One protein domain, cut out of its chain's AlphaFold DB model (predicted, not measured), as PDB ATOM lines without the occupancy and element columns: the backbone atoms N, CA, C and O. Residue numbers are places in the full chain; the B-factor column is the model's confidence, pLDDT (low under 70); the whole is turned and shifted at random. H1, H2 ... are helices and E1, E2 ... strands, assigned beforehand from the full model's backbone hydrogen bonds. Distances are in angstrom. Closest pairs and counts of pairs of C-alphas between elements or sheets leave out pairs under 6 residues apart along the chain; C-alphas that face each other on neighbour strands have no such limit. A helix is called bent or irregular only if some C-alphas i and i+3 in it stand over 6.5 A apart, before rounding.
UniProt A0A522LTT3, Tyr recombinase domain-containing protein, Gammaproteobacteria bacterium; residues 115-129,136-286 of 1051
ATOM      1  N   LEU A 115      72.122 -49.932-105.646       89.19
ATOM      2  CA  LEU A 115      71.180 -50.335-104.598       89.19
ATOM      3  C   LEU A 115      71.613 -51.621-103.873       89.19
ATOM      4  O   LEU A 115      71.288 -51.788-102.701       89.19
ATOM      5  N   LEU A 116      72.388 -52.502-104.518       89.50
ATOM      6  CA  LEU A 116      72.809 -53.793-103.955       89.50
ATOM      7  C   LEU A 116      73.724 -53.676-102.724       89.50
ATOM      8  O   LEU A 116      73.879 -54.651-101.987       89.50
ATOM      9  N   LYS A 117      74.319 -52.501-102.474       89.75
ATOM     10  CA  LYS A 117      75.140 -52.252-101.277       89.75
ATOM     11  C   LYS A 117      74.291 -52.122-100.005       89.75
ATOM     12  O   LYS A 117      74.726 -52.541 -98.937       89.75
ATOM     13  N   ARG A 118      73.068 -51.593-100.120       92.56
ATOM     14  CA  ARG A 118      72.212 -51.254 -98.970       92.56
ATOM     15  C   ARG A 118      71.771 -52.469 -98.141       92.56
ATOM     16  O   ARG A 118      71.939 -52.417 -96.927       92.56
ATOM     17  N   PRO A 119      71.292 -53.587 -98.731       92.88
ATOM     18  CA  PRO A 119      70.903 -54.758 -97.943       92.88
ATOM     19  C   PRO A 119      72.031 -55.338 -97.083       92.88
ATOM     20  O   PRO A 119      71.756 -55.878 -96.017       92.88
ATOM     21  N   ARG A 120      73.295 -55.232 -97.522       89.38
ATOM     22  CA  ARG A 120      74.453 -55.685 -96.733       89.38
ATOM     23  C   ARG A 120      74.632 -54.826 -95.481       89.38
ATOM     24  O   ARG A 120      74.595 -55.369 -94.384       89.38
ATOM     25  N   LEU A 121      74.674 -53.504 -95.656       90.75
ATOM     26  CA  LEU A 121      74.749 -52.532 -94.559       90.75
ATOM     27  C   LEU A 121      73.600 -52.712 -93.552       90.75
ATOM     28  O   LEU A 121      73.797 -52.664 -92.342       90.75
ATOM     29  N   TRP A 122      72.382 -52.966 -94.036       93.12
ATOM     30  CA  TRP A 122      71.235 -53.180 -93.153       93.12
ATOM     31  C   TRP A 122      71.290 -54.511 -92.393       93.12
ATOM     32  O   TRP A 122      70.826 -54.568 -91.257       93.12
ATOM     33  N   ARG A 123      71.877 -55.575 -92.966       91.00
ATOM     34  CA  ARG A 123      72.143 -56.820 -92.219       91.00
ATOM     35  C   ARG A 123      73.205 -56.615 -91.146       91.00
ATOM     36  O   ARG A 123      73.032 -57.116 -90.041       91.00
ATOM     37  N   GLU A 124      74.251 -55.846 -91.433       88.50
ATOM     38  CA  GLU A 124      75.271 -55.486 -90.441       88.50
ATOM     39  C   GLU A 124      74.653 -54.743 -89.249       88.50
ATOM     40  O   GLU A 124      74.963 -55.074 -88.111       88.50
ATOM     41  N   ALA A 125      73.695 -53.837 -89.477       88.50
ATOM     42  CA  ALA A 125      72.954 -53.165 -88.401       88.50
ATOM     43  C   ALA A 125      72.111 -54.134 -87.538       88.50
ATOM     44  O   ALA A 125      72.030 -53.992 -86.313       88.50
ATOM     45  N   ILE A 126      71.508 -55.163 -88.149       88.44
ATOM     46  CA  ILE A 126      70.783 -56.220 -87.417       88.44
ATOM     47  C   ILE A 126      71.749 -57.074 -86.588       88.44
ATOM     48  O   ILE A 126      71.424 -57.427 -85.451       88.44
ATOM     49  N   ASN A 127      72.921 -57.394 -87.139       84.69
ATOM     50  CA  ASN A 127      73.915 -58.272 -86.518       84.69
ATOM     51  C   ASN A 127      74.759 -57.556 -85.447       84.69
ATOM     52  O   ASN A 127      75.227 -58.198 -84.505       84.69
ATOM     53  N   GLY A 128      74.979 -56.252 -85.617       71.38
ATOM     54  CA  GLY A 128      75.865 -55.411 -84.814       71.38
ATOM     55  C   GLY A 128      75.193 -54.661 -83.664       71.38
ATOM     56  O   GLY A 128      75.905 -54.031 -82.894       71.38
ATOM     57  N   SER A 129      73.865 -54.734 -83.508       60.34
ATOM     58  CA  SER A 129      73.189 -54.151 -82.338       60.34
ATOM     59  C   SER A 129      73.674 -54.858 -81.069       60.34
ATOM     60  O   SER A 129      73.398 -56.042 -80.855       60.34
ATOM     61  N   MET A 136      66.016 -51.589 -75.718       77.56
ATOM     62  CA  MET A 136      65.391 -51.215 -76.985       77.56
ATOM     63  C   MET A 136      63.935 -50.886 -76.695       77.56
ATOM     64  O   MET A 136      63.250 -51.652 -76.024       77.56
ATOM     65  N   THR A 137      63.444 -49.790 -77.256       87.31
ATOM     66  CA  THR A 137      62.011 -49.494 -77.205       87.31
ATOM     67  C   THR A 137      61.214 -50.570 -77.956       87.31
ATOM     68  O   THR A 137      61.729 -51.214 -78.877       87.31
ATOM     69  N   GLU A 138      59.921 -50.719 -77.641       88.00
ATOM     70  CA  GLU A 138      58.998 -51.623 -78.355       88.00
ATOM     71  C   GLU A 138      59.116 -51.467 -79.884       88.00
ATOM     72  O   GLU A 138      59.278 -52.442 -80.622       88.00
ATOM     73  N   SER A 139      59.111 -50.220 -80.366       90.31
ATOM     74  CA  SER A 139      59.180 -49.915 -81.797       90.31
ATOM     75  C   SER A 139      60.513 -50.319 -82.439       90.31
ATOM     76  O   SER A 139      60.519 -50.741 -83.596       90.31
ATOM     77  N   GLU A 140      61.633 -50.215 -81.720       91.94
ATOM     78  CA  GLU A 140      62.956 -50.627 -82.210       91.94
ATOM     79  C   GLU A 140      63.089 -52.150 -82.252       91.94
ATOM     80  O   GLU A 140      63.574 -52.695 -83.248       91.94
ATOM     81  N   ALA A 141      62.613 -52.842 -81.213       90.44
ATOM     82  CA  ALA A 141      62.649 -54.297 -81.127       90.44
ATOM     83  C   ALA A 141      61.784 -54.947 -82.224       90.44
ATOM     84  O   ALA A 141      62.257 -55.818 -82.963       90.44
ATOM     85  N   ILE A 142      60.548 -54.464 -82.408       93.06
ATOM     86  CA  ILE A 142      59.676 -54.901 -83.508       93.06
ATOM     87  C   ILE A 142      60.291 -54.522 -84.863       93.06
ATOM     88  O   ILE A 142      60.318 -55.340 -85.786       93.06
ATOM     89  N   GLY A 143      60.839 -53.309 -84.991       94.88
ATOM     90  CA  GLY A 143      61.514 -52.846 -86.205       94.88
ATOM     91  C   GLY A 143      62.665 -53.760 -86.633       94.88
ATOM     92  O   GLY A 143      62.785 -54.076 -87.818       94.88
ATOM     93  N   ARG A 144      63.451 -54.263 -85.672       94.00
ATOM     94  CA  ARG A 144      64.527 -55.239 -85.903       94.00
ATOM     95  C   ARG A 144      63.997 -56.568 -86.442       94.00
ATOM     96  O   ARG A 144      64.554 -57.098 -87.405       94.00
ATOM     97  N   VAL A 145      62.918 -57.095 -85.858       94.94
ATOM     98  CA  VAL A 145      62.267 -58.336 -86.320       94.94
ATOM     99  C   VAL A 145      61.753 -58.177 -87.749       94.94
ATOM    100  O   VAL A 145      62.056 -59.008 -88.604       94.94
ATOM    101  N   LEU A 146      61.032 -57.089 -88.036       96.69
ATOM    102  CA  LEU A 146      60.496 -56.801 -89.369       96.69
ATOM    103  C   LEU A 146      61.610 -56.614 -90.408       96.69
ATOM    104  O   LEU A 146      61.500 -57.113 -91.531       96.69
ATOM    105  N   ALA A 147      62.704 -55.940 -90.037       96.31
ATOM    106  CA  ALA A 147      63.857 -55.762 -90.909       96.31
ATOM    107  C   ALA A 147      64.526 -57.109 -91.237       96.31
ATOM    108  O   ALA A 147      64.793 -57.387 -92.410       96.31
ATOM    109  N   SER A 148      64.732 -57.971 -90.234       95.50
ATOM    110  CA  SER A 148      65.283 -59.320 -90.430       95.50
ATOM    111  C   SER A 148      64.350 -60.202 -91.265       95.50
ATOM    112  O   SER A 148      64.798 -60.864 -92.205       95.50
ATOM    113  N   ALA A 149      63.036 -60.138 -91.026       96.75
ATOM    114  CA  ALA A 149      62.042 -60.881 -91.797       96.75
ATOM    115  C   ALA A 149      62.034 -60.501 -93.288       96.75
ATOM    116  O   ALA A 149      61.831 -61.367 -94.142       96.75
ATOM    117  N   ALA A 150      62.300 -59.238 -93.631       96.88
ATOM    118  CA  ALA A 150      62.464 -58.815 -95.021       96.88
ATOM    119  C   ALA A 150      63.820 -59.254 -95.609       96.88
ATOM    120  O   ALA A 150      63.864 -59.849 -96.687       96.88
ATOM    121  N   LEU A 151      64.928 -58.986 -94.904       94.00
ATOM    122  CA  LEU A 151      66.301 -59.184 -95.398       94.00
ATOM    123  C   LEU A 151      66.735 -60.651 -95.495       94.00
ATOM    124  O   LEU A 151      67.511 -61.008 -96.396       94.00
ATOM    125  N   ASN A 152      66.261 -61.471 -94.559       92.81
ATOM    126  CA  ASN A 152      66.659 -62.865 -94.386       92.81
ATOM    127  C   ASN A 152      65.479 -63.819 -94.629       92.81
ATOM    128  O   ASN A 152      65.645 -64.807 -95.342       92.81
ATOM    129  N   GLY A 153      64.285 -63.468 -94.140       92.69
ATOM    130  CA  GLY A 153      63.073 -64.288 -94.243       92.69
ATOM    131  C   GLY A 153      62.228 -64.108 -95.514       92.69
ATOM    132  O   GLY A 153      61.262 -64.842 -95.712       92.69
ATOM    133  N   GLY A 154      62.559 -63.154 -96.392       94.62
ATOM    134  CA  GLY A 154      61.891 -62.976 -97.687       94.62
ATOM    135  C   GLY A 154      60.465 -62.412 -97.638       94.62
ATOM    136  O   GLY A 154      59.682 -62.678 -98.551       94.62
ATOM    137  N   LEU A 155      60.105 -61.629 -96.617       96.75
ATOM    138  CA  LEU A 155      58.853 -60.858 -96.614       96.75
ATOM    139  C   LEU A 155      59.035 -59.529 -97.364       96.75
ATOM    140  O   LEU A 155      59.424 -58.521 -96.780       96.75
ATOM    141  N   LEU A 156      58.750 -59.517 -98.672       96.44
ATOM    142  CA  LEU A 156      59.019 -58.371 -99.556       96.44
ATOM    143  C   LEU A 156      57.780 -57.536 -99.912       96.44
ATOM    144  O   LEU A 156      57.751 -56.873-100.949       96.44
ATOM    145  N   HIS A 157      56.739 -57.570 -99.081       94.88
ATOM    146  CA  HIS A 157      55.514 -56.806 -99.318       94.88
ATOM    147  C   HIS A 157      55.006 -56.160 -98.019       94.88
ATOM    148  O   HIS A 157      54.970 -56.844 -96.993       94.88
ATOM    149  N   PRO A 158      54.531 -54.896 -98.039       92.56
ATOM    150  CA  PRO A 158      54.025 -54.212 -96.845       92.56
ATOM    151  C   PRO A 158      52.962 -55.004 -96.077       92.56
ATOM    152  O   PRO A 158      53.049 -55.142 -94.864       92.56
ATOM    153  N   SER A 159      51.998 -55.603 -96.786       90.88
ATOM    154  CA  SER A 159      50.959 -56.435 -96.156       90.88
ATOM    155  C   SER A 159      51.501 -57.704 -95.491       90.88
ATOM    156  O   SER A 159      50.887 -58.170 -94.544       90.88
ATOM    157  N   LEU A 160      52.624 -58.266 -95.966       93.19
ATOM    158  CA  LEU A 160      53.256 -59.424 -95.319       93.19
ATOM    159  C   LEU A 160      53.907 -59.017 -93.996       93.19
ATOM    160  O   LEU A 160      53.768 -59.725 -93.007       93.19
ATOM    161  N   LEU A 161      54.575 -57.861 -93.974       95.00
ATOM    162  CA  LEU A 161      55.173 -57.307 -92.758       95.00
ATOM    163  C   LEU A 161      54.105 -56.887 -91.740       95.00
ATOM    164  O   LEU A 161      54.272 -57.146 -90.554       95.00
ATOM    165  N   ALA A 162      52.993 -56.306 -92.198       91.69
ATOM    166  CA  ALA A 162      51.852 -55.989 -91.340       91.69
ATOM    167  C   ALA A 162      51.210 -57.261 -90.757       91.69
ATOM    168  O   ALA A 162      50.963 -57.324 -89.559       91.69
ATOM    169  N   ALA A 163      51.024 -58.306 -91.572       90.38
ATOM    170  CA  ALA A 163      50.515 -59.588 -91.087       90.38
ATOM    171  C   ALA A 163      51.472 -60.258 -90.087       90.38
ATOM    172  O   ALA A 163      51.014 -60.879 -89.131       90.38
ATOM    173  N   LEU A 164      52.792 -60.129 -90.282       93.56
ATOM    174  CA  LEU A 164      53.778 -60.602 -89.312       93.56
ATOM    175  C   LEU A 164      53.663 -59.826 -88.000       93.56
ATOM    176  O   LEU A 164      53.614 -60.465 -86.957       93.56
ATOM    177  N   TYR A 165      53.575 -58.493 -88.053       92.12
ATOM    178  CA  TYR A 165      53.368 -57.646 -86.873       92.12
ATOM    179  C   TYR A 165      52.152 -58.112 -86.061       92.12
ATOM    180  O   TYR A 165      52.277 -58.361 -84.865       92.12
ATOM    181  N   ASP A 166      51.010 -58.317 -86.727       86.81
ATOM    182  CA  ASP A 166      49.775 -58.793 -86.089       86.81
ATOM    183  C   ASP A 166      49.935 -60.195 -85.467       86.81
ATOM    184  O   ASP A 166      49.269 -60.524 -84.489       86.81
ATOM    185  N   SER A 167      50.845 -61.010 -86.007       88.19
ATOM    186  CA  SER A 167      51.075 -62.399 -85.592       88.19
ATOM    187  C   SER A 167      52.200 -62.558 -84.557       88.19
ATOM    188  O   SER A 167      52.418 -63.667 -84.073       88.19
ATOM    189  N   LEU A 168      52.926 -61.493 -84.182       88.75
ATOM    190  CA  LEU A 168      54.039 -61.584 -83.218       88.75
ATOM    191  C   LEU A 168      53.576 -62.094 -81.846       88.75
ATOM    192  O   LEU A 168      54.279 -62.882 -81.212       88.75
ATOM    193  N   SER A 169      52.372 -61.705 -81.422       83.88
ATOM    194  CA  SER A 169      51.773 -62.130 -80.151       83.88
ATOM    195  C   SER A 169      51.368 -63.609 -80.140       83.88
ATOM    196  O   SER A 169      51.256 -64.212 -79.074       83.88
ATOM    197  N   ASP A 170      51.186 -64.226 -81.314       81.50
ATOM    198  CA  ASP A 170      50.915 -65.661 -81.432       81.50
ATOM    199  C   ASP A 170      52.176 -66.528 -81.271       81.50
ATOM    200  O   ASP A 170      52.066 -67.730 -81.001       81.50
ATOM    201  N   GLY A 171      53.365 -65.926 -81.392       84.81
ATOM    202  CA  GLY A 171      54.648 -66.619 -81.365       84.81
ATOM    203  C   GLY A 171      54.902 -67.433 -82.637       84.81
ATOM    204  O   GLY A 171      54.526 -67.037 -83.739       84.81
ATOM    205  N   VAL A 172      55.569 -68.581 -82.494       90.94
ATOM    206  CA  VAL A 172      55.861 -69.492 -83.614       90.94
ATOM    207  C   VAL A 172      55.213 -70.854 -83.402       90.94
ATOM    208  O   VAL A 172      55.212 -71.406 -82.297       90.94
ATOM    209  N   PHE A 173      54.702 -71.437 -84.481       90.06
ATOM    210  CA  PHE A 173      54.227 -72.813 -84.508       90.06
ATOM    211  C   PHE A 173      55.391 -73.753 -84.808       90.06
ATOM    212  O   PHE A 173      56.144 -73.535 -85.755       90.06
ATOM    213  N   LEU A 174      55.536 -74.816 -84.019       88.69
ATOM    214  CA  LEU A 174      56.576 -75.824 -84.193       88.69
ATOM    215  C   LEU A 174      55.955 -77.158 -84.600       88.69
ATOM    216  O   LEU A 174      55.115 -77.703 -83.878       88.69
ATOM    217  N   LEU A 175      56.419 -77.688 -85.729       84.06
ATOM    218  CA  LEU A 175      56.011 -78.984 -86.261       84.06
ATOM    219  C   LEU A 175      57.245 -79.754 -86.738       84.06
ATOM    220  O   LEU A 175      57.962 -79.285 -87.625       84.06
ATOM    221  N   ARG A 176      57.529 -80.906 -86.119       76.75
ATOM    222  CA  ARG A 176      58.678 -81.783 -86.414       76.75
ATOM    223  C   ARG A 176      60.008 -81.028 -86.554       76.75
ATOM    224  O   ARG A 176      60.795 -81.274 -87.460       76.75
ATOM    225  N   GLY A 177      60.249 -80.070 -85.657       77.56
ATOM    226  CA  GLY A 177      61.483 -79.275 -85.620       77.56
ATOM    227  C   GLY A 177      61.507 -78.042 -86.533       77.56
ATOM    228  O   GLY A 177      62.420 -77.223 -86.394       77.56
ATOM    229  N   ARG A 178      60.502 -77.852 -87.398       85.75
ATOM    230  CA  ARG A 178      60.369 -76.686 -88.282       85.75
ATOM    231  C   ARG A 178      59.406 -75.658 -87.685       85.75
ATOM    232  O   ARG A 178      58.258 -75.979 -87.374       85.75
ATOM    233  N   SER A 179      59.887 -74.431 -87.518       91.38
ATOM    234  CA  SER A 179      59.108 -73.284 -87.053       91.38
ATOM    235  C   SER A 179      58.386 -72.616 -88.225       91.38
ATOM    236  O   SER A 179      58.911 -72.560 -89.335       91.38
ATOM    237  N   HIS A 180      57.173 -72.122 -87.998       93.62
ATOM    238  CA  HIS A 180      56.446 -71.303 -88.963       93.62
ATOM    239  C   HIS A 180      55.503 -70.315 -88.273       93.62
ATOM    240  O   HIS A 180      55.164 -70.471 -87.101       93.62
ATOM    241  N   VAL A 181      55.072 -69.307 -89.025       92.69
ATOM    242  CA  VAL A 181      54.035 -68.341 -88.653       92.69
ATOM    243  C   VAL A 181      52.955 -68.371 -89.732       92.69
ATOM    244  O   VAL A 181      53.267 -68.423 -90.923       92.69
ATOM    245  N   GLU A 182      51.690 -68.346 -89.323       89.88
ATOM    246  CA  GLU A 182      50.546 -68.311 -90.238       89.88
ATOM    247  C   GLU A 182      50.118 -66.861 -90.483       89.88
ATOM    248  O   GLU A 182      49.555 -66.208 -89.609       89.88
ATOM    249  N   LEU A 183      50.386 -66.346 -91.684       89.50
ATOM    250  CA  LEU A 183      50.071 -64.973 -92.070       89.50
ATOM    251  C   LEU A 183      48.671 -64.897 -92.685       89.50
ATOM    252  O   LEU A 183      48.354 -65.617 -93.639       89.50
ATOM    253  N   ARG A 184      47.850 -63.972 -92.178       83.56
ATOM    254  CA  ARG A 184      46.510 -63.678 -92.707       83.56
ATOM    255  C   ARG A 184      46.542 -62.379 -93.497       83.56
ATOM    256  O   ARG A 184      46.839 -61.315 -92.959       83.56
ATOM    257  N   LEU A 185      46.270 -62.466 -94.795       80.62
ATOM    258  CA  LEU A 185      46.473 -61.357 -95.719       80.62
ATOM    259  C   LEU A 185      45.148 -60.848 -96.293       80.62
ATOM    260  O   LEU A 185      44.298 -61.648 -96.700       80.62
ATOM    261  N   PRO A 186      44.977 -59.517 -96.400       73.38
ATOM    262  CA  PRO A 186      43.818 -58.945 -97.060       73.38
ATOM    263  C   PRO A 186      43.939 -59.066 -98.582       73.38
ATOM    264  O   PRO A 186      45.030 -58.913 -99.142       73.38
ATOM    265  N   TRP A 187      42.821 -59.260 -99.277       64.06
ATOM    266  CA  TRP A 187      42.751 -59.247-100.741       64.06
ATOM    267  C   TRP A 187      41.637 -58.318-101.223       64.06
ATOM    268  O   TRP A 187      40.505 -58.430-100.766       64.06
ATOM    269  N   GLN A 188      41.954 -57.392-102.140       56.69
ATOM    270  CA  GLN A 188      41.006 -56.401-102.688       56.69
ATOM    271  C   GLN A 188      40.179 -55.664-101.613       56.69
ATOM    272  O   GLN A 188      38.971 -55.487-101.745       56.69
ATOM    273  N   GLY A 189      40.832 -55.255-100.522       53.94
ATOM    274  CA  GLY A 189      40.184 -54.544 -99.415       53.94
ATOM    275  C   GLY A 189      39.412 -55.437 -98.440       53.94
ATOM    276  O   GLY A 189      38.965 -54.934 -97.415       53.94
ATOM    277  N   LYS A 190      39.296 -56.749 -98.701       54.38
ATOM    278  CA  LYS A 190      38.690 -57.699 -97.764       54.38
ATOM    279  C   LYS A 190      39.720 -58.355 -96.840       54.38
ATOM    280  O   LYS A 190      40.753 -58.812 -97.336       54.38
ATOM    281  N   PRO A 191      39.449 -58.420 -95.528       60.81
ATOM    282  CA  PRO A 191      40.320 -59.050 -94.539       60.81
ATOM    283  C   PRO A 191      40.465 -60.573 -94.720       60.81
ATOM    284  O   PRO A 191      39.516 -61.223 -95.129       60.81
ATOM    285  N   ASP A 192      41.633 -61.137 -94.382       65.62
ATOM    286  CA  ASP A 192      41.903 -62.584 -94.185       65.62
ATOM    287  C   ASP A 192      41.517 -63.531 -95.334       65.62
ATOM    288  O   ASP A 192      41.121 -64.677 -95.126       65.62
ATOM    289  N   MET A 193      41.667 -63.061 -96.570       65.94
ATOM    290  CA  MET A 193      41.299 -63.812 -97.776       65.94
ATOM    291  C   MET A 193      42.411 -64.711 -98.321       65.94
ATOM    292  O   MET A 193      42.144 -65.612 -99.113       65.94
ATOM    293  N   GLU A 194      43.658 -64.486 -97.914       75.12
ATOM    294  CA  GLU A 194      44.800 -65.326 -98.271       75.12
ATOM    295  C   GLU A 194      45.501 -65.773 -96.983       75.12
ATOM    296  O   GLU A 194      45.943 -64.940 -96.190       75.12
ATOM    297  N   ARG A 195      45.590 -67.092 -96.774       77.25
ATOM    298  CA  ARG A 195      46.423 -67.693 -95.726       77.25
ATOM    299  C   ARG A 195      47.754 -68.114 -96.324       77.25
ATOM    300  O   ARG A 195      47.784 -68.803 -97.348       77.25
ATOM    301  N   ARG A 196      48.838 -67.704 -95.675       88.25
ATOM    302  CA  ARG A 196      50.197 -68.011 -96.104       88.25
ATOM    303  C   ARG A 196      51.040 -68.435 -94.917       88.25
ATOM    304  O   ARG A 196      51.286 -67.641 -94.014       88.25
ATOM    305  N   ARG A 197      51.564 -69.650 -94.988       92.81
ATOM    306  CA  ARG A 197      52.576 -70.129 -94.059       92.81
ATOM    307  C   ARG A 197      53.911 -69.487 -94.409       92.81
ATOM    308  O   ARG A 197      54.337 -69.489 -95.563       92.81
ATOM    309  N   TRP A 198      54.576 -68.924 -93.413       95.88
ATOM    310  CA  TRP A 198      55.909 -68.354 -93.551       95.88
ATOM    311  C   TRP A 198      56.882 -69.054 -92.608       95.88
ATOM    312  O   TRP A 198      56.580 -69.270 -91.438       95.88
ATOM    313  N   PHE A 199      58.052 -69.412 -93.131       94.69
ATOM    314  CA  PHE A 199      59.114 -70.073 -92.384       94.69
ATOM    315  C   PHE A 199      60.213 -69.042 -92.092       94.69
ATOM    316  O   PHE A 199      60.916 -68.650 -93.030       94.69
ATOM    317  N   PRO A 200      60.347 -68.562 -90.843       94.25
ATOM    318  CA  PRO A 200      61.404 -67.622 -90.492       94.25
ATOM    319  C   PRO A 200      62.782 -68.276 -90.649       94.25
ATOM    320  O   PRO A 200      62.953 -69.468 -90.384       94.25
ATOM    321  N   ASP A 201      63.783 -67.496 -91.059       93.31
ATOM    322  CA  ASP A 201      65.175 -67.937 -90.967       93.31
ATOM    323  C   ASP A 201      65.618 -68.020 -89.489       93.31
ATOM    324  O   ASP A 201      64.994 -67.389 -88.627       93.31
ATOM    325  N   PRO A 202      66.701 -68.757 -89.171       92.62
ATOM    326  CA  PRO A 202      67.130 -68.971 -87.790       92.62
ATOM    327  C   PRO A 202      67.340 -67.690 -86.975       92.62
ATOM    328  O   PRO A 202      67.004 -67.667 -85.792       92.62
ATOM    329  N   LEU A 203      67.878 -66.625 -87.583       92.56
ATOM    330  CA  LEU A 203      68.110 -65.364 -86.882       92.56
ATOM    331  C   LEU A 203      66.781 -64.669 -86.589       92.56
ATOM    332  O   LEU A 203      66.538 -64.266 -85.453       92.56
ATOM    333  N   THR A 204      65.897 -64.581 -87.582       94.06
ATOM    334  CA  THR A 204      64.572 -63.979 -87.388       94.06
ATOM    335  C   THR A 204      63.731 -64.753 -86.373       94.06
ATOM    336  O   THR A 204      63.067 -64.134 -85.546       94.06
ATOM    337  N   GLU A 205      63.789 -66.088 -86.369       94.25
ATOM    338  CA  GLU A 205      63.106 -66.906 -85.361       94.25
ATOM    339  C   GLU A 205      63.589 -66.572 -83.946       94.25
ATOM    340  O   GLU A 205      62.780 -66.349 -83.047       94.25
ATOM    341  N   VAL A 206      64.907 -66.505 -83.748       92.31
ATOM    342  CA  VAL A 206      65.503 -66.150 -82.458       92.31
ATOM    343  C   VAL A 206      65.067 -64.755 -82.005       92.31
ATOM    344  O   VAL A 206      64.734 -64.582 -80.833       92.31
ATOM    345  N   LEU A 207      65.020 -63.780 -82.917       91.69
ATOM    346  CA  LEU A 207      64.553 -62.428 -82.606       91.69
ATOM    347  C   LEU A 207      63.076 -62.419 -82.179       91.69
ATOM    348  O   LEU A 207      62.750 -61.784 -81.182       91.69
ATOM    349  N   ILE A 208      62.200 -63.164 -82.867       92.19
ATOM    350  CA  ILE A 208      60.778 -63.299 -82.490       92.19
ATOM    351  C   ILE A 208      60.644 -63.920 -81.090       92.19
ATOM    352  O   ILE A 208      59.894 -63.424 -80.246       92.19
ATOM    353  N   LEU A 209      61.386 -65.000 -80.822       90.06
ATOM    354  CA  LEU A 209      61.336 -65.701 -79.538       90.06
ATOM    355  C   LEU A 209      61.846 -64.842 -78.374       90.06
ATOM    356  O   LEU A 209      61.391 -65.034 -77.252       90.06
ATOM    357  N   ASN A 210      62.750 -63.898 -78.637       88.06
ATOM    358  CA  ASN A 210      63.411 -63.092 -77.611       88.06
ATOM    359  C   ASN A 210      62.861 -61.667 -77.459       88.06
ATOM    360  O   ASN A 210      63.431 -60.898 -76.691       88.06
ATOM    361  N   LEU A 211      61.767 -61.308 -78.143       87.94
ATOM    362  CA  LEU A 211      61.030 -60.079 -77.824       87.94
ATOM    363  C   LEU A 211      60.587 -60.108 -76.347       87.94
ATOM    364  O   LEU A 211      60.252 -61.169 -75.833       87.94
ATOM    365  N   GLU A 212      60.529 -58.976 -75.660       83.62
ATOM    366  CA  GLU A 212      59.984 -58.921 -74.295       83.62
ATOM    367  C   GLU A 212      58.451 -58.929 -74.332       83.62
ATOM    368  O   GLU A 212      57.859 -58.595 -75.358       83.62
ATOM    369  N   ASP A 213      57.779 -59.364 -73.261       79.94
ATOM    370  CA  ASP A 213      56.303 -59.366 -73.220       79.94
ATOM    371  C   ASP A 213      55.739 -57.930 -73.262       79.94
ATOM    372  O   ASP A 213      54.676 -57.709 -73.837       79.94
ATOM    373  N   SER A 214      56.491 -56.953 -72.739       77.50
ATOM    374  CA  SER A 214      56.239 -55.505 -72.846       77.50
ATOM    375  C   SER A 214      56.305 -54.973 -74.280       77.50
ATOM    376  O   SER A 214      55.699 -53.949 -74.574       77.50
ATOM    377  N   HIS A 215      57.038 -55.652 -75.169       81.12
ATOM    378  CA  HIS A 215      57.235 -55.250 -76.564       81.12
ATOM    379  C   HIS A 215      56.270 -55.947 -77.531       81.12
ATOM    380  O   HIS A 215      56.411 -55.807 -78.745       81.12
ATOM    381  N   LEU A 216      55.338 -56.760 -77.026       79.62
ATOM    382  CA  LEU A 216      54.349 -57.412 -77.874       79.62
ATOM    383  C   LEU A 216      53.222 -56.432 -78.215       79.62
ATOM    384  O   LEU A 216      52.654 -55.812 -77.314       79.62
ATOM    385  N   PRO A 217      52.831 -56.331 -79.496       71.94
ATOM    386  CA  PRO A 217      51.805 -55.389 -79.898       71.94
ATOM    387  C   PRO A 217      50.461 -55.704 -79.230       71.94
ATOM    388  O   PRO A 217      49.943 -56.825 -79.294       71.94
ATOM    389  N   ALA A 218      49.841 -54.667 -78.658       58.47
ATOM    390  CA  ALA A 218      48.540 -54.745 -77.990       58.47
ATOM    391  C   ALA A 218      47.384 -55.185 -78.916       58.47
ATOM    392  O   ALA A 218      46.308 -55.524 -78.422       58.47
ATOM    393  N   CYS A 219      47.586 -55.223 -80.242       52.53
ATOM    394  CA  CYS A 219      46.600 -55.673 -81.238       52.53
ATOM    395  C   CYS A 219      46.046 -57.091 -80.974       52.53
ATOM    396  O   CYS A 219      44.989 -57.425 -81.498       52.53
ATOM    397  N   ALA A 220      46.673 -57.896 -80.104       47.72
ATOM    398  CA  ALA A 220      46.103 -59.156 -79.611       47.72
ATOM    399  C   ALA A 220      44.754 -58.993 -78.867       47.72
ATOM    400  O   ALA A 220      44.026 -59.969 -78.702       47.72
ATOM    401  N   SER A 221      44.416 -57.779 -78.414       40.44
ATOM    402  CA  SER A 221      43.223 -57.500 -77.600       40.44
ATOM    403  C   SER A 221      41.983 -57.036 -78.386       40.44
ATOM    404  O   SER A 221      40.876 -57.174 -77.870       40.44
ATOM    405  N   ASP A 222      42.123 -56.573 -79.640       47.81
ATOM    406  CA  ASP A 222      40.994 -56.219 -80.522       47.81
ATOM    407  C   ASP A 222      41.151 -56.847 -81.926       47.81
ATOM    408  O   ASP A 222      41.881 -56.311 -82.764       47.81
ATOM    409  N   PRO A 223      40.424 -57.943 -82.236       51.41
ATOM    410  CA  PRO A 223      40.472 -58.633 -83.531       51.41
ATOM    411  C   PRO A 223      40.103 -57.769 -84.751       51.41
ATOM    412  O   PRO A 223      40.289 -58.206 -85.889       51.41
ATOM    413  N   LYS A 224      39.526 -56.575 -84.545       52.66
ATOM    414  CA  LYS A 224      39.099 -55.670 -85.622       52.66
ATOM    415  C   LYS A 224      40.155 -54.633 -86.004       52.66
ATOM    416  O   LYS A 224      40.089 -54.100 -87.115       52.66
ATOM    417  N   ARG A 225      41.133 -54.345 -85.138       62.97
ATOM    418  CA  ARG A 225      42.192 -53.364 -85.418       62.97
ATOM    419  C   ARG A 225      43.335 -54.037 -86.177       62.97
ATOM    420  O   ARG A 225      44.046 -54.866 -85.626       62.97
ATOM    421  N   ARG A 226      43.523 -53.663 -87.446       69.50
ATOM    422  CA  ARG A 226      44.610 -54.180 -88.298       69.50
ATOM    423  C   ARG A 226      45.774 -53.215 -88.381       69.50
ATOM    424  O   ARG A 226      45.565 -52.010 -88.531       69.50
ATOM    425  N   THR A 227      46.979 -53.768 -88.378       80.62
ATOM    426  CA  THR A 227      48.204 -52.996 -88.571       80.62
ATOM    427  C   THR A 227      48.277 -52.441 -89.990       80.62
ATOM    428  O   THR A 227      48.014 -53.127 -90.982       80.62
ATOM    429  N   THR A 228      48.640 -51.166 -90.100       84.38
ATOM    430  CA  THR A 228      48.788 -50.475 -91.380       84.38
ATOM    431  C   THR A 228      50.248 -50.441 -91.828       84.38
ATOM    432  O   THR A 228      51.185 -50.605 -91.048       84.38
ATOM    433  N   THR A 229      50.472 -50.130 -93.106       86.38
ATOM    434  CA  THR A 229      51.822 -49.876 -93.635       86.38
ATOM    435  C   THR A 229      52.551 -48.755 -92.880       86.38
ATOM    436  O   THR A 229      53.779 -48.759 -92.818       86.38
ATOM    437  N   LYS A 230      51.814 -47.794 -92.299       88.19
ATOM    438  CA  LYS A 230      52.390 -46.684 -91.530       88.19
ATOM    439  C   LYS A 230      52.986 -47.170 -90.210       88.19
ATOM    440  O   LYS A 230      54.073 -46.727 -89.857       88.19
ATOM    441  N   ASP A 231      52.312 -48.097 -89.537       89.00
ATOM    442  CA  ASP A 231      52.768 -48.675 -88.268       89.00
ATOM    443  C   ASP A 231      54.054 -49.487 -88.487       89.00
ATOM    444  O   ASP A 231      55.076 -49.225 -87.856       89.00
ATOM    445  N   VAL A 232      54.051 -50.360 -89.505       92.12
ATOM    446  CA  VAL A 232      55.240 -51.105 -89.961       92.12
ATOM    447  C   VAL A 232      56.407 -50.161 -90.258       92.12
ATOM    448  O   VAL A 232      57.539 -50.392 -89.827       92.12
ATOM    449  N   TRP A 233      56.146 -49.081 -91.001       95.75
ATOM    450  CA  TRP A 233      57.177 -48.110 -91.359       95.75
ATOM    451  C   TRP A 233      57.704 -47.326 -90.149       95.75
ATOM    452  O   TRP A 233      58.896 -47.016 -90.105       95.75
ATOM    453  N   SER A 234      56.853 -47.037 -89.161       94.00
ATOM    454  CA  SER A 234      57.245 -46.379 -87.910       94.00
ATOM    455  C   SER A 234      58.275 -47.212 -87.144       94.00
ATOM    456  O   SER A 234      59.348 -46.703 -86.816       94.00
ATOM    457  N   CYS A 235      58.012 -48.512 -86.960       94.31
ATOM    458  CA  CYS A 235      58.936 -49.434 -86.293       94.31
ATOM    459  C   CYS A 235      60.264 -49.572 -87.058       94.31
ATOM    460  O   CYS A 235      61.338 -49.451 -86.471       94.31
ATOM    461  N   LEU A 236      60.212 -49.752 -88.387       95.44
ATOM    462  CA  LEU A 236      61.425 -49.812 -89.218       95.44
ATOM    463  C   LEU A 236      62.254 -48.527 -89.106       95.44
ATOM    464  O   LEU A 236      63.475 -48.577 -88.972       95.44
ATOM    465  N   THR A 237      61.591 -47.371 -89.136       95.31
ATOM    466  CA  THR A 237      62.251 -46.067 -89.014       95.31
ATOM    467  C   THR A 237      62.917 -45.904 -87.651       95.31
ATOM    468  O   THR A 237      64.044 -45.412 -87.601       95.31
ATOM    469  N   ALA A 238      62.251 -46.305 -86.562       93.75
ATOM    470  CA  ALA A 238      62.818 -46.272 -85.216       93.75
ATOM    471  C   ALA A 238      64.098 -47.122 -85.142       93.75
ATOM    472  O   ALA A 238      65.164 -46.600 -84.819       93.75
ATOM    473  N   PHE A 239      64.028 -48.379 -85.592       94.12
ATOM    474  CA  PHE A 239      65.174 -49.289 -85.617       94.12
ATOM    475  C   PHE A 239      66.363 -48.746 -86.430       94.12
ATOM    476  O   PHE A 239      67.493 -48.715 -85.937       94.12
ATOM    477  N   PHE A 240      66.143 -48.277 -87.664       93.31
ATOM    478  CA  PHE A 240      67.233 -47.765 -88.504       93.31
ATOM    479  C   PHE A 240      67.797 -46.425 -88.016       93.31
ATOM    480  O   PHE A 240      68.972 -46.146 -88.251       93.31
ATOM    481  N   LYS A 241      67.003 -45.589 -87.334       92.12
ATOM    482  CA  LYS A 241      67.520 -44.371 -86.688       92.12
ATOM    483  C   LYS A 241      68.461 -44.702 -85.531       92.12
ATOM    484  O   LYS A 241      69.467 -44.014 -85.398       92.12
ATOM    485  N   ALA A 242      68.142 -45.737 -84.755       89.00
ATOM    486  CA  ALA A 242      68.948 -46.178 -83.622       89.00
ATOM    487  C   ALA A 242      70.241 -46.895 -84.048       89.00
ATOM    488  O   ALA A 242      71.266 -46.756 -83.390       89.00
ATOM    489  N   THR A 243      70.214 -47.647 -85.155       87.44
ATOM    490  CA  THR A 243      71.315 -48.560 -85.528       87.44
ATOM    491  C   THR A 243      72.175 -48.111 -86.706       87.44
ATOM    492  O   THR A 243      73.299 -48.585 -86.841       87.44
ATOM    493  N   VAL A 244      71.690 -47.209 -87.566       87.88
ATOM    494  CA  VAL A 244      72.444 -46.719 -88.732       87.88
ATOM    495  C   VAL A 244      72.773 -45.238 -88.529       87.88
ATOM    496  O   VAL A 244      71.880 -44.399 -88.676       87.88
ATOM    497  N   PRO A 245      74.030 -44.872 -88.209       82.56
ATOM    498  CA  PRO A 245      74.400 -43.487 -87.907       82.56
ATOM    499  C   PRO A 245      74.207 -42.542 -89.097       82.56
ATOM    500  O   PRO A 245      73.648 -41.455 -88.949       82.56
ATOM    501  N   ASP A 246      74.604 -42.977 -90.295       87.56
ATOM    502  CA  ASP A 246      74.514 -42.160 -91.502       87.56
ATOM    503  C   ASP A 246      73.086 -42.120 -92.065       87.56
ATOM    504  O   ASP A 246      72.528 -43.121 -92.522       87.56
ATOM    505  N   LYS A 247      72.508 -40.915 -92.089       87.81
ATOM    506  CA  LYS A 247      71.163 -40.645 -92.606       87.81
ATOM    507  C   LYS A 247      71.007 -41.012 -94.087       87.81
ATOM    508  O   LYS A 247      69.904 -41.392 -94.474       87.81
ATOM    509  N   LEU A 248      72.065 -40.927 -94.902       86.75
ATOM    510  CA  LEU A 248      72.016 -41.260 -96.335       86.75
ATOM    511  C   LEU A 248      71.866 -42.766 -96.592       86.75
ATOM    512  O   LEU A 248      71.337 -43.169 -97.631       86.75
ATOM    513  N   ASN A 249      72.295 -43.590 -95.635       87.94
ATOM    514  CA  ASN A 249      72.229 -45.047 -95.701       87.94
ATOM    515  C   ASN A 249      70.950 -45.632 -95.075       87.94
ATOM    516  O   ASN A 249      70.695 -46.835 -95.189       87.94
ATOM    517  N   ARG A 250      70.109 -44.796 -94.450       92.75
ATOM    518  CA  ARG A 250      68.798 -45.203 -93.925       92.75
ATOM    519  C   ARG A 250      67.773 -45.324 -95.058       92.75
ATOM    520  O   ARG A 250      67.790 -44.511 -95.985       92.75
ATOM    521  N   PRO A 251      66.840 -46.287 -94.988       94.00
ATOM    522  CA  PRO A 251      65.735 -46.327 -95.935       94.00
ATOM    523  C   PRO A 251      64.822 -45.105 -95.750       94.00
ATOM    524  O   PRO A 251      64.546 -44.678 -94.628       94.00
ATOM    525  N   ARG A 252      64.333 -44.540 -96.858       92.62
ATOM    526  CA  ARG A 252      63.495 -43.320 -96.854       92.62
ATOM    527  C   ARG A 252      62.001 -43.603 -96.724       92.62
ATOM    528  O   ARG A 252      61.253 -42.779 -96.207       92.62
ATOM    529  N   ASN A 253      61.567 -44.741 -97.246       94.00
ATOM    530  CA  ASN A 253      60.202 -45.250 -97.176       94.00
ATOM    531  C   ASN A 253      60.227 -46.775 -97.361       94.00
ATOM    532  O   ASN A 253      61.267 -47.355 -97.682       94.00
ATOM    533  N   ILE A 254      59.075 -47.427 -97.189       94.31
ATOM    534  CA  ILE A 254      58.990 -48.888 -97.273       94.31
ATOM    535  C   ILE A 254      59.382 -49.435 -98.655       94.31
ATOM    536  O   ILE A 254      59.972 -50.506 -98.743       94.31
ATOM    537  N   THR A 255      59.125 -48.699 -99.738       93.12
ATOM    538  CA  THR A 255      59.518 -49.110-101.093       93.12
ATOM    539  C   THR A 255      61.035 -49.036-101.274       93.12
ATOM    540  O   THR A 255      61.636 -49.994-101.750       93.12
ATOM    541  N   ASP A 256      61.660 -47.943-100.824       94.25
ATOM    542  CA  ASP A 256      63.118 -47.733-100.827       94.25
ATOM    543  C   ASP A 256      63.855 -48.749 -99.934       94.25
ATOM    544  O   ASP A 256      65.024 -49.040-100.177       94.25
ATOM    545  N   PHE A 257      63.161 -49.328 -98.946       96.12
ATOM    546  CA  PHE A 257      63.628 -50.464 -98.148       96.12
ATOM    547  C   PHE A 257      63.498 -51.809 -98.884       96.12
ATOM    548  O   PHE A 257      64.468 -52.556 -98.973       96.12
ATOM    549  N   LEU A 258      62.324 -52.141 -99.432       96.75
ATOM    550  CA  LEU A 258      62.063 -53.477 -99.989       96.75
ATOM    551  C   LEU A 258      62.674 -53.692-101.382       96.75
ATOM    552  O   LEU A 258      63.089 -54.806-101.705       96.75
ATOM    553  N   GLU A 259      62.756 -52.651-102.213       93.81
ATOM    554  CA  GLU A 259      63.248 -52.763-103.590       93.81
ATOM    555  C   GLU A 259      64.706 -53.262-103.678       93.81
ATOM    556  O   GLU A 259      64.950 -54.212-104.434       93.81
ATOM    557  N   PRO A 260      65.682 -52.709-102.925       95.06
ATOM    558  CA  PRO A 260      67.055 -53.214-102.934       95.06
ATOM    559  C   PRO A 260      67.160 -54.677-102.490       95.06
ATOM    560  O   PRO A 260      67.940 -55.440-103.062       95.06
ATOM    561  N   ILE A 261      66.344 -55.086-101.512       95.56
ATOM    562  CA  ILE A 261      66.307 -56.465-101.004       95.56
ATOM    563  C   ILE A 261      65.774 -57.404-102.086       95.56
ATOM    564  O   ILE A 261      66.379 -58.436-102.381       95.56
ATOM    565  N   GLY A 262      64.674 -57.025-102.741       94.94
ATOM    566  CA  GLY A 262      64.136 -57.774-103.869       94.94
ATOM    567  C   GLY A 262      65.116 -57.853-105.042       94.94
ATOM    568  O   GLY A 262      65.153 -58.867-105.742       94.94
ATOM    569  N   LEU A 263      65.907 -56.809-105.298       94.12
ATOM    570  CA  LEU A 263      66.937 -56.825-106.341       94.12
ATOM    571  C   LEU A 263      68.072 -57.799-106.000       94.12
ATOM    572  O   LEU A 263      68.468 -58.582-106.860       94.12
ATOM    573  N   GLU A 264      68.545 -57.802-104.752       93.19
ATOM    574  CA  GLU A 264      69.551 -58.756-104.277       93.19
ATOM    575  C   GLU A 264      69.033 -60.197-104.344       93.19
ATOM    576  O   GLU A 264      69.729 -61.091-104.816       93.19
ATOM    577  N   LEU A 265      67.795 -60.456-103.921       93.25
ATOM    578  CA  LEU A 265      67.249 -61.812-103.963       93.25
ATOM    579  C   LEU A 265      67.129 -62.349-105.395       93.25
ATOM    580  O   LEU A 265      67.368 -63.533-105.618       93.25
ATOM    581  N   ARG A 266      66.876 -61.495-106.394       92.00
ATOM    582  CA  ARG A 266      66.861 -61.912-107.809       92.00
ATOM    583  C   ARG A 266      68.212 -62.394-108.331       92.00
ATOM    584  O   ARG A 266      68.216 -63.085-109.346       92.00
ATOM    585  N   THR A 267      69.328 -62.023-107.697       89.94
ATOM    586  CA  THR A 267      70.657 -62.545-108.064       89.94
ATOM    587  C   THR A 267      70.967 -63.876-107.384       89.94
ATOM    588  O   THR A 267      71.863 -64.582-107.835       89.94
ATOM    589  N   LYS A 268      70.235 -64.227-106.316       89.56
ATOM    590  CA  LYS A 268      70.546 -65.365-105.437       89.56
ATOM    591  C   LYS A 268      69.554 -66.524-105.530       89.56
ATOM    592  O   LYS A 268      69.942 -67.654-105.273       89.56
ATOM    593  N   ILE A 269      68.286 -66.261-105.853       91.62
ATOM    594  CA  ILE A 269      67.218 -67.274-105.885       91.62
ATOM    595  C   ILE A 269      66.364 -67.159-107.158       91.62
ATOM    596  O   ILE A 269      66.363 -66.110-107.812       91.62
ATOM    597  N   PRO A 270      65.595 -68.204-107.529       90.81
ATOM    598  CA  PRO A 270      64.697 -68.145-108.677       90.81
ATOM    599  C   PRO A 270      63.746 -66.939-108.640       90.81
ATOM    600  O   PRO A 270      63.035 -66.708-107.664       90.81
ATOM    601  N   ILE A 271      63.675 -66.195-109.751       90.12
ATOM    602  CA  ILE A 271      62.918 -64.929-109.850       90.12
ATOM    603  C   ILE A 271      61.432 -65.103-109.500       90.12
ATOM    604  O   ILE A 271      60.827 -64.192-108.939       90.12
ATOM    605  N   TYR A 272      60.833 -66.261-109.799       90.81
ATOM    606  CA  TYR A 272      59.429 -66.509-109.465       90.81
ATOM    607  C   TYR A 272      59.193 -66.597-107.946       90.81
ATOM    608  O   TYR A 272      58.129 -66.198-107.484       90.81
ATOM    609  N   LEU A 273      60.179 -67.050-107.160       94.62
ATOM    610  CA  LEU A 273      60.099 -67.048-105.696       94.62
ATOM    611  C   LEU A 273      60.236 -65.632-105.138       94.62
ATOM    612  O   LEU A 273      59.553 -65.291-104.179       94.62
ATOM    613  N   VAL A 274      61.030 -64.769-105.783       95.00
ATOM    614  CA  VAL A 274      61.037 -63.334-105.455       95.00
ATOM    615  C   VAL A 274      59.687 -62.700-105.785       95.00
ATOM    616  O   VAL A 274      59.157 -61.936-104.990       95.00
ATOM    617  N   ALA A 275      59.082 -63.047-106.922       93.00
ATOM    618  CA  ALA A 275      57.743 -62.577-107.270       93.00
ATOM    619  C   ALA A 275      56.674 -63.062-106.267       93.00
ATOM    620  O   ALA A 275      55.760 -62.303-105.952       93.00
ATOM    621  N   TYR A 276      56.815 -64.275-105.720       94.19
ATOM    622  CA  TYR A 276      55.988 -64.773-104.616       94.19
ATOM    623  C   TYR A 276      56.233 -63.999-103.310       94.19
ATOM    624  O   TYR A 276      55.284 -63.609-102.628       94.19
ATOM    625  N   ALA A 277      57.492 -63.731-102.957       95.50
ATOM    626  CA  ALA A 277      57.887 -62.911-101.806       95.50
ATOM    627  C   ALA A 277      57.356 -61.466-101.890       95.50
ATOM    628  O   ALA A 277      56.935 -60.901-100.887       95.50
ATOM    629  N   GLU A 278      57.315 -60.890-103.092       94.62
ATOM    630  CA  GLU A 278      56.750 -59.565-103.384       94.62
ATOM    631  C   GLU A 278      55.227 -59.580-103.577       94.62
ATOM    632  O   GLU A 278      54.635 -58.538-103.853       94.62
ATOM    633  N   ARG A 279      54.586 -60.752-103.465       90.69
ATOM    634  CA  ARG A 279      53.138 -60.935-103.647       90.69
ATOM    635  C   ARG A 279      52.628 -60.461-105.023       90.69
ATOM    636  O   ARG A 279      51.520 -59.946-105.145       90.69
ATOM    637  N   ARG A 280      53.421 -60.651-106.088       87.56
ATOM    638  CA  ARG A 280      53.024 -60.344-107.485       87.56
ATOM    639  C   ARG A 280      51.977 -61.302-108.044       87.56
ATOM    640  O   ARG A 280      51.293 -60.968-109.005       87.56
ATOM    641  N   PHE A 281      51.881 -62.489-107.462       83.56
ATOM    642  CA  PHE A 281      50.817 -63.454-107.693       83.56
ATOM    643  C   PHE A 281      50.415 -64.072-106.354       83.56
ATOM    644  O   PHE A 281      51.187 -64.044-105.393       83.56
ATOM    645  N   VAL A 282      49.210 -64.634-106.310       80.38
ATOM    646  CA  VAL A 282      48.687 -65.344-105.140       80.38
ATOM    647  C   VAL A 282      49.026 -66.819-105.262       80.38
ATOM    648  O   VAL A 282      48.931 -67.380-106.350       80.38
ATOM    649  N   SER A 283      49.425 -67.444-104.158       84.12
ATOM    650  CA  SER A 283      49.605 -68.893-104.066       84.12
ATOM    651  C   SER A 283      49.304 -69.325-102.637       84.12
ATOM    652  O   SER A 283      49.887 -68.801-101.686       84.12
ATOM    653  N   HIS A 284      48.353 -70.248-102.503       82.81
ATOM    654  CA  HIS A 284      47.864 -70.717-101.213       82.81
ATOM    655  C   HIS A 284      48.777 -71.786-100.632       82.81
ATOM    656  O   HIS A 284      49.060 -72.782-101.303       82.81
ATOM    657  N   SER A 285      49.154 -71.600 -99.368       89.12
ATOM    658  CA  SER A 285      49.726 -72.664 -98.544       89.12
ATOM    659  C   SER A 285      48.712 -73.783 -98.321       89.12
ATOM    660  O   SER A 285      47.498 -73.568 -98.376       89.12
ATOM    661  N   LEU A 286      49.214 -74.983 -98.031       88.81
ATOM    662  CA  LEU A 286      48.366 -76.095 -97.607       88.81
ATOM    663  C   LEU A 286      47.564 -75.737 -96.360       88.81
ATOM    664  O   LEU A 286      48.114 -75.152 -95.419       88.81
TER     665      LEU A 286
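This is residues 115 to 129 and 136 to 286 of the 1051 residues of the protein "Tyr recombinase domain-containing protein" of Gammaproteobacteria bacterium (UniProt A0A522LTT3). Helix H2 runs through the middle of a cluster of crossed helices, with H1, H3, H4 and H6 packed round it, and a small, strongly twisted sheet of three strands covers the side of H3 away from H2. H7 and H8 make a helical hairpin, with H7 packed on H1. The 166 printed residues hold eight named helices and three named strands, in the order H1 H2 H3 E1 E2 E3 H4 H5 H6 H7 H8; the sheet, E1 E2 E3, is antiparallel, and the class is mixed, helices and strands. The whole is compact, with a radius of gyration of the C-alphas of 15.1 A, and rounded, spanning 40 by 39 by 35 A.

Start at H1, residues 115 to 128, which touches H2, residues 138 to 151, at a steep tilt of 48 degrees, opposite ways; their closest C-alphas, Ile 126 and Arg 144, are 6.5 A apart. H3, residues 158 to 170, touches H2 with residues 161 to 165 alone, closest at the C-alphas of Leu 146 and Leu 161, 6.3 A; H3 is irregular, with C-alphas 166 and 169 7.1 A apart. Next comes a meander, each strand the antiparallel neighbour of the one before: E1, residues 172 to 175, E2, residues 178 to 187, and E3, residues 190 to 198. Look for N 173 and O 180 at 2.8 A between E1 and E2, and N 183 and O 196 at 2.8 A between E2 and E3. H3 is on this sheet at a height of 7.6 A. H4, residues 202 to 209, only grazes the sheet; it touches residues 144 to 149 of H2, closest at the C-alphas of Ser 148 and Thr 204, 5.6 A. H5, residues 218 to 221, only just touches H3, with 3 pairs of C-alphas within 8 A, the closest Ser 169 and Ala 220, 6.4 A. H6, residues 229 to 243, touches H2 about perpendicular, at 84 degrees; the closest C-alphas, Gly 143 and Leu 236, are 4.3 A apart. H7, residues 254 to 268, touches H1 with residues 260 to 264 alone, closest at the C-alphas of Leu 115 and Pro 260, 5.3 A. H8, residues 271 to 277, forms a helical hairpin with H7, the C-alphas of Arg 266 and Val 274 closest at 6.4 A. Every O i to N i+4 pair is within hydrogen-bond range in H2, H4, H6 and H8, against 8 of 10 in H1, 7 of 9 in H3 and 7 of 11 in H7; H5 is too short for one.

Find C-alpha 115 at (71.180, -50.335, -104.598); from there H1 runs 21.0 A. H2 measures 20.0 A, H3 19.5 A, E2 27.7 A, E3 20.7 A, H6 21.2 A and H7 21.7 A. H8 ends at C-alpha 277, (57.887, -62.911, -101.806).

The farthest C-alphas, Arg 176 and Leu 248, are 43.8 A apart. Residues 130 to 135 are not printed, and C-alphas 129 and 136 stand 9.9 A apart across the cut. Of the links printed whole, none is long. The model's pLDDT is under 70 at residue 129, residues 187 to 193 and residues 218 to 226.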